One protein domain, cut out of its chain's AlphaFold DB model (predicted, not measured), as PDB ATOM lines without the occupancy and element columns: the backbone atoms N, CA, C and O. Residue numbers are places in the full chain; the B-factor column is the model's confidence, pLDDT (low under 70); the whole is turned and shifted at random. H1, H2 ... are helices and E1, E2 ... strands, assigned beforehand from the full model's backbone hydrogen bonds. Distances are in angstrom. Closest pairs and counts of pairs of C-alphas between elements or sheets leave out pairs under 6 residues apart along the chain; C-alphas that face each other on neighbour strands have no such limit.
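AT A GLANCE: This is residues 2 to 57 of the 58 residues of an uncharacterized protein of Treponema azotonutricium (strain ATCC BAA-888 / DSM 13862 / ZAS-9) (UniProt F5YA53). A small hairpin of two strands, E1 and E2, has helix H2 over one of its faces, with the short helix H1 near the first residues of H2. A wide loop without named elements, residues 8 to 28, swings from H1 round to E1. The printed part has 56 residues, with the named elements in the order H1, E1, E2, H2; the two strands are antiparallel and the class is mixed, helices and strands. It is compact, with a radius of gyration of the C-alphas of 11.3 A, and spans 30 by 22 by 19 A.

IN THESE COORDINATES: H1, residues 2 to 7, begins with C-alpha 2 at (122.139, 111.373, 12.391). E1, residues 29 to 33, and E2, residues 36 to 40, each measure 12.4 A from first to last C-alpha. C-alpha 29 is at (121.742, 120.874, 6.496). H2, residues 45 to 56, measures 15.6 A and ends with C-alpha 56 at (122.698, 103.971, -2.966).

HOW THE PARTS SIT: E1 and E2 form a hairpin, antiparallel at 151 degrees between their directions. N 31 and O 38 are 2.9 A apart, and N 40 and O 29 are 2.8 A apart, both within hydrogen-bond range. The closest C-alphas of E1 and H2, those of Val 33 and Ala 52, are 7.2 A apart. Those of E2 and H2, Val 40 and Phe 48, are 7.3 A apart. H1 and H2 are close but not clearly touching, with the C-alphas of Leu 4 and Glu 46 closest at 7.4 A. They run the same way at a steep tilt of 67 degrees, only just short of about perpendicular. H1 and E2 are apart. Every O i to N i+4 pair is within hydrogen-bond range in H1, and 6 of 8 are in H2.

THE WHOLE: The two C-alphas farthest apart, those of Asn 12 and Asp 26, are 30.4 A apart. The printed part has no cut. The link from H1 to E1 is long, with 21 residues, while the links from E1 to E2 and from E2 to H2 are tight. The mean pLDDT of the printed part is 75.1, and residues 17 to 18 and 20 to 28 are under 70.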
ATOM      1  N   GLN A   2     121.433 112.367  11.557       71.81
ATOM      2  CA  GLN A   2     122.139 111.373  12.391       71.81
ATOM      3  C   GLN A   2     121.198 110.348  13.064       71.81
ATOM      4  O   GLN A   2     121.471 109.151  13.051       71.81
ATOM      5  N   SER A   3     120.035 110.791  13.555       80.00
ATOM      6  CA  SER A   3     119.026 109.911  14.166       80.00
ATOM      7  C   SER A   3     118.397 108.905  13.192       80.00
ATOM      8  O   SER A   3     118.034 107.815  13.612       80.00
ATOM      9  N   LEU A   4     118.278 109.243  11.901       79.44
ATOM     10  CA  LEU A   4     117.738 108.346  10.864       79.44
ATOM     11  C   LEU A   4     118.739 107.246  10.516       79.44
ATOM     12  O   LEU A   4     118.359 106.087  10.387       79.44
ATOM     13  N   ILE A   5     120.021 107.607  10.442       79.81
ATOM     14  CA  ILE A   5     121.129 106.668  10.237       79.81
ATOM     15  C   ILE A   5     121.184 105.670  11.393       79.81
ATOM     16  O   ILE A   5     121.298 104.475  11.154       79.81
ATOM     17  N   ALA A   6     121.039 106.146  12.634       80.56
ATOM     18  CA  ALA A   6     120.968 105.279  13.806       80.56
ATOM     19  C   ALA A   6     119.708 104.395  13.808       80.56
ATOM     20  O   ALA A   6     119.807 103.208  14.090       80.56
ATOM     21  N   LYS A   7     118.536 104.940  13.446       82.69
ATOM     22  CA  LYS A   7     117.279 104.171  13.351       82.69
ATOM     23  C   LYS A   7     117.332 103.045  12.320       82.69
ATOM     24  O   LYS A   7     116.713 102.011  12.533       82.69
ATOM     25  N   HIS A   8     118.023 103.263  11.206       79.38
ATOM     26  CA  HIS A   8     118.165 102.276  10.137       79.38
ATOM     27  C   HIS A   8     119.431 101.410  10.268       79.38
ATOM     28  O   HIS A   8     119.733 100.655   9.349       79.38
ATOM     29  N   ASP A   9     120.181 101.535  11.370       80.56
ATOM     30  CA  ASP A   9     121.469 100.859  11.589       80.56
ATOM     31  C   ASP A   9     122.480 101.068  10.442       80.56
ATOM     32  O   ASP A   9     123.350 100.259  10.139       80.56
ATOM     33  N   LEU A  10     122.393 102.221   9.776       78.44
ATOM     34  CA  LEU A  10     123.226 102.545   8.620       78.44
ATOM     35  C   LEU A  10     124.593 103.093   9.021       78.44
ATOM     36  O   LEU A  10     125.375 103.447   8.149       78.44
ATOM     37  N   LYS A  11     124.918 103.135  10.319       71.50
ATOM     38  CA  LYS A  11     126.234 103.571  10.811       71.50
ATOM     39  C   LYS A  11     127.390 102.762  10.222       71.50
ATOM     40  O   LYS A  11     128.470 103.308  10.062       71.50
ATOM     41  N   ASN A  12     127.170 101.483   9.915       78.50
ATOM     42  CA  ASN A  12     128.204 100.632   9.322       78.50
ATOM     43  C   ASN A  12     128.319 100.819   7.797       78.50
ATOM     44  O   ASN A  12     129.354 100.543   7.206       78.50
ATOM     45  N   LYS A  13     127.254 101.315   7.156       77.31
ATOM     46  CA  LYS A  13     127.180 101.532   5.704       77.31
ATOM     47  C   LYS A  13     127.439 102.982   5.280       77.31
ATOM     48  O   LYS A  13     127.705 103.235   4.111       77.31
ATOM     49  N   VAL A  14     127.307 103.934   6.200       73.75
ATOM     50  CA  VAL A  14     127.372 105.373   5.933       73.75
ATOM     51  C   VAL A  14     128.423 105.998   6.831       73.75
ATOM     52  O   VAL A  14     128.278 106.012   8.052       73.75
ATOM     53  N   GLU A  15     129.442 106.585   6.213       71.88
ATOM     54  CA  GLU A  15     130.452 107.369   6.909       71.88
ATOM     55  C   GLU A  15     130.014 108.840   6.965       71.88
ATOM     56  O   GLU A  15     129.877 109.517   5.944       71.88
ATOM     57  N   LEU A  16     129.737 109.336   8.171       70.25
ATOM     58  CA  LEU A  16     129.419 110.744   8.403       70.25
ATOM     59  C   LEU A  16     130.710 111.520   8.672       70.25
ATOM     60  O   LEU A  16     131.188 111.567   9.804       70.25
ATOM     61  N   GLY A  17     131.248 112.160   7.638       69.56
ATOM     62  CA  GLY A  17     132.330 113.133   7.774       69.56
ATOM     63  C   GLY A  17     131.784 114.537   8.035       69.56
ATOM     64  O   GLY A  17     131.011 115.064   7.237       69.56
ATOM     65  N   GLY A  18     132.186 115.159   9.144       63.97
ATOM     66  CA  GLY A  18     131.930 116.577   9.395       63.97
ATOM     67  C   GLY A  18     133.067 117.424   8.833       63.97
ATOM     68  O   GLY A  18     134.202 117.289   9.282       63.97
ATOM     69  N   VAL A  19     132.783 118.306   7.875       70.00
ATOM     70  CA  VAL A  19     133.749 119.320   7.428       70.00
ATOM     71  C   VAL A  19     133.518 120.620   8.192       70.00
ATOM     72  O   VAL A  19     132.379 121.050   8.388       70.00
ATOM     73  N   PHE A  20     134.601 121.248   8.643       50.94
ATOM     74  CA  PHE A  20     134.525 122.521   9.346       50.94
ATOM     75  C   PHE A  20     134.342 123.658   8.334       50.94
ATOM     76  O   PHE A  20     135.215 123.893   7.506       50.94
ATOM     77  N   CYS A  21     133.199 124.346   8.416       59.50
ATOM     78  CA  CYS A  21     132.784 125.453   7.550       59.50
ATOM     79  C   CYS A  21     132.753 125.123   6.041       59.50
ATOM     80  O   CYS A  21     133.731 125.265   5.315       59.50
ATOM     81  N   MET A  22     131.567 124.774   5.535       59.94
ATOM     82  CA  MET A  22     131.307 124.565   4.098       59.94
ATOM     83  C   MET A  22     131.054 125.877   3.323       59.94
ATOM     84  O   MET A  22     130.548 125.845   2.204       59.94
ATOM     85  N   GLY A  23     131.335 127.043   3.923       62.72
ATOM     86  CA  GLY A  23     131.124 128.363   3.309       62.72
ATOM     87  C   GLY A  23     129.657 128.736   3.040       62.72
ATOM     88  O   GLY A  23     129.392 129.751   2.404       62.72
ATOM     89  N   LYS A  24     128.700 127.927   3.512       61.03
ATOM     90  CA  LYS A  24     127.255 128.122   3.349       61.03
ATOM     91  C   LYS A  24     126.541 127.949   4.686       61.03
ATOM     92  O   LYS A  24     126.035 126.876   4.994       61.03
ATOM     93  N   CYS A  25     126.534 129.008   5.488       61.94
ATOM     94  CA  CYS A  25     125.880 129.025   6.801       61.94
ATOM     95  C   CYS A  25     124.368 129.312   6.733       61.94
ATOM     96  O   CYS A  25     123.698 129.225   7.753       61.94
ATOM     97  N   ASP A  26     123.838 129.650   5.555       58.75
ATOM     98  CA  ASP A  26     122.512 130.272   5.428       58.75
ATOM     99  C   ASP A  26     121.377 129.283   5.091       58.75
ATOM    100  O   ASP A  26     120.213 129.522   5.390       58.75
ATOM    101  N   THR A  27     121.698 128.115   4.524       58.25
ATOM    102  CA  THR A  27     120.699 127.164   4.001       58.25
ATOM    103  C   THR A  27     120.856 125.768   4.602       58.25
ATOM    104  O   THR A  27     121.435 124.869   3.990       58.25
ATOM    105  N   GLY A  28     120.311 125.583   5.807       68.19
ATOM    106  CA  GLY A  28     119.964 124.271   6.364       68.19
ATOM    107  C   GLY A  28     121.112 123.262   6.506       68.19
ATOM    108  O   GLY A  28     122.250 123.605   6.824       68.19
ATOM    109  N   VAL A  29     120.789 121.976   6.324       72.31
ATOM    110  CA  VAL A  29     121.742 120.874   6.496       72.31
ATOM    111  C   VAL A  29     122.424 120.593   5.160       72.31
ATOM    112  O   VAL A  29     121.814 120.080   4.225       72.31
ATOM    113  N   SER A  30     123.710 120.917   5.082       73.12
ATOM    114  CA  SER A  30     124.560 120.604   3.933       73.12
ATOM    115  C   SER A  30     125.161 119.210   4.088       73.12
ATOM    116  O   SER A  30     125.896 118.970   5.045       73.12
ATOM    117  N   VAL A  31     124.886 118.296   3.159       76.06
ATOM    118  CA  VAL A  31     125.512 116.965   3.129       76.06
ATOM    119  C   VAL A  31     126.073 116.668   1.756       76.06
ATOM    120  O   VAL A  31     125.500 117.040   0.740       76.06
ATOM    121  N   THR A  32     127.210 115.988   1.714       75.62
ATOM    122  CA  THR A  32     127.783 115.514   0.455       75.62
ATOM    123  C   THR A  32     127.608 114.009   0.398       75.62
ATOM    124  O   THR A  32     128.119 113.299   1.261       75.62
ATOM    125  N   VAL A  33     126.862 113.525  -0.588       78.75
ATOM    126  CA  VAL A  33     126.647 112.095  -0.824       78.75
ATOM    127  C   VAL A  33     127.378 111.758  -2.111       78.75
ATOM    128  O   VAL A  33     127.109 112.369  -3.137       78.75
ATOM    129  N   ASP A  34     128.322 110.815  -2.069       72.81
ATOM    130  CA  ASP A  34     129.036 110.358  -3.274       72.81
ATOM    131  C   ASP A  34     129.755 111.481  -4.043       72.81
ATOM    132  O   ASP A  34     129.714 111.552  -5.265       72.81
ATOM    133  N   LYS A  35     130.393 112.407  -3.315       73.62
ATOM    134  CA  LYS A  35     131.018 113.632  -3.861       73.62
ATOM    135  C   LYS A  35     130.038 114.650  -4.470       73.62
ATOM    136  O   LYS A  35     130.485 115.711  -4.899       73.62
ATOM    137  N   ALA A  36     128.730 114.394  -4.453       79.38
ATOM    138  CA  ALA A  36     127.705 115.357  -4.842       79.38
ATOM    139  C   ALA A  36     127.192 116.125  -3.616       79.38
ATOM    140  O   ALA A  36     126.735 115.538  -2.634       79.38
ATOM    141  N   TYR A  37     127.276 117.453  -3.666       80.12
ATOM    142  CA  TYR A  37     126.732 118.317  -2.625       80.12
ATOM    143  C   TYR A  37     125.205 118.379  -2.724       80.12
ATOM    144  O   TYR A  37     124.651 118.672  -3.784       80.12
ATOM    145  N   HIS A  38     124.538 118.185  -1.593       79.88
ATOM    146  CA  HIS A  38     123.103 118.334  -1.435       79.88
ATOM    147  C   HIS A  38     122.798 119.249  -0.247       79.88
ATOM    148  O   HIS A  38     123.308 119.069   0.861       79.88
ATOM    149  N   SER A  39     121.934 120.234  -0.479       79.88
ATOM    150  CA  SER A  39     121.341 121.036   0.588       79.88
ATOM    151  C   SER A  39     119.989 120.429   0.933       79.88
ATOM    152  O   SER A  39     119.137 120.255   0.060       79.88
ATOM    153  N   VAL A  40     119.823 120.048   2.194       77.88
ATOM    154  CA  VAL A  40     118.648 119.333   2.681       77.88
ATOM    155  C   VAL A  40     117.981 120.161   3.765       77.88
ATOM    156  O   VAL A  40     118.616 120.620   4.720       77.88
ATOM    157  N   GLN A  41     116.671 120.330   3.629       82.50
ATOM    158  CA  GLN A  41     115.851 120.961   4.654       82.50
ATOM    159  C   GLN A  41     115.494 119.938   5.743       82.50
ATOM    160  O   GLN A  41     115.333 118.754   5.433       82.50
ATOM    161  N   PRO A  42     115.322 120.361   7.006       76.38
ATOM    162  CA  PRO A  42     114.936 119.463   8.094       76.38
ATOM    163  C   PRO A  42     113.591 118.762   7.853       76.38
ATOM    164  O   PRO A  42     113.431 117.624   8.274       76.38
ATOM    165  N   GLU A  43     112.662 119.392   7.132       82.88
ATOM    166  CA  GLU A  43     111.358 118.817   6.762       82.88
ATOM    167  C   GLU A  43     111.448 117.697   5.711       82.88
ATOM    168  O   GLU A  43     110.682 116.741   5.764       82.88
ATOM    169  N   ASN A  44     112.412 117.772   4.784       81.69
ATOM    170  CA  ASN A  44     112.550 116.813   3.679       81.69
ATOM    171  C   ASN A  44     113.744 115.858   3.861       81.69
ATOM    172  O   ASN A  44     114.077 115.070   2.973       81.69
ATOM    173  N   VAL A  45     114.407 115.915   5.022       82.50
ATOM    174  CA  VAL A  45     115.600 115.112   5.322       82.50
ATOM    175  C   VAL A  45     115.309 113.615   5.303       82.50
ATOM    176  O   VAL A  45     116.180 112.838   4.931       82.50
ATOM    177  N   GLU A  46     114.096 113.197   5.668       84.00
ATOM    178  CA  GLU A  46     113.696 111.788   5.664       84.00
ATOM    179  C   GLU A  46     113.553 111.227   4.251       84.00
ATOM    180  O   GLU A  46     114.091 110.157   3.959       84.00
ATOM    181  N   ALA A  47     112.864 111.951   3.365       86.81
ATOM    182  CA  ALA A  47     112.691 111.540   1.977       86.81
ATOM    183  C   ALA A  47     114.033 111.563   1.236       86.81
ATOM    184  O   ALA A  47     114.405 110.567   0.616       86.81
ATOM    185  N   PHE A  48     114.813 112.638   1.402       85.62
ATOM    186  CA  PHE A  48     116.160 112.730   0.841       85.62
ATOM    187  C   PHE A  48     117.052 111.586   1.324       85.62
ATOM    188  O   PHE A  48     117.755 110.969   0.533       85.62
ATOM    189  N   PHE A  49     117.012 111.253   2.614       83.31
ATOM    190  CA  PHE A  49     117.787 110.140   3.145       83.31
ATOM    191  C   PHE A  49     117.373 108.800   2.516       83.31
ATOM    192  O   PHE A  49     118.230 107.998   2.145       83.31
ATOM    193  N   LYS A  50     116.071 108.562   2.326       83.75
ATOM    194  CA  LYS A  50     115.583 107.353   1.648       83.75
ATOM    195  C   LYS A  50     116.016 107.284   0.178       83.75
ATOM    196  O   LYS A  50     116.440 106.233  -0.295       83.75
ATOM    197  N   GLU A  51     115.955 108.392  -0.543       84.44
ATOM    198  CA  GLU A  51     116.284 108.398  -1.971       84.44
ATOM    199  C   GLU A  51     117.779 108.489  -2.271       84.44
ATOM    200  O   GLU A  51     118.249 107.838  -3.196       84.44
ATOM    201  N   ALA A  52     118.538 109.275  -1.513       80.88
ATOM    202  CA  ALA A  52     119.957 109.498  -1.772       80.88
ATOM    203  C   ALA A  52     120.854 108.493  -1.040       80.88
ATOM    204  O   ALA A  52     121.898 108.114  -1.568       80.88
ATOM    205  N   VAL A  53     120.463 108.056   0.165       80.31
ATOM    206  CA  VAL A  53     121.262 107.130   0.983       80.31
ATOM    207  C   VAL A  53     120.764 105.698   0.819       80.31
ATOM    208  O   VAL A  53     121.507 104.863   0.316       80.31
ATOM    209  N   LEU A  54     119.507 105.396   1.162       80.94
ATOM    210  CA  LEU A  54     118.985 104.018   1.075       80.94
ATOM    211  C   LEU A  54     119.038 103.455  -0.353       80.94
ATOM    212  O   LEU A  54     119.420 102.303  -0.519       80.94
ATOM    213  N   LYS A  55     118.743 104.261  -1.379       82.00
ATOM    214  CA  LYS A  55     118.833 103.834  -2.788       82.00
ATOM    215  C   LYS A  55     120.267 103.565  -3.259       82.00
ATOM    216  O   LYS A  55     120.451 102.749  -4.149       82.00
ATOM    217  N   LYS A  56     121.273 104.235  -2.681       76.44
ATOM    218  CA  LYS A  56     122.698 103.971  -2.966       76.44
ATOM    219  C   LYS A  56     123.256 102.772  -2.197       76.44
ATOM    220  O   LYS A  56     124.304 102.263  -2.570       76.44
ATOM    221  N   LEU A  57     122.597 102.371  -1.111       71.62
ATOM    222  CA  LEU A  57     122.984 101.231  -0.272       71.62
ATOM    223  C   LEU A  57     122.269  99.922  -0.640       71.62
ATOM    224  O   LEU A  57     122.538  98.903   0.013       71.62
TER     225      LEU A  57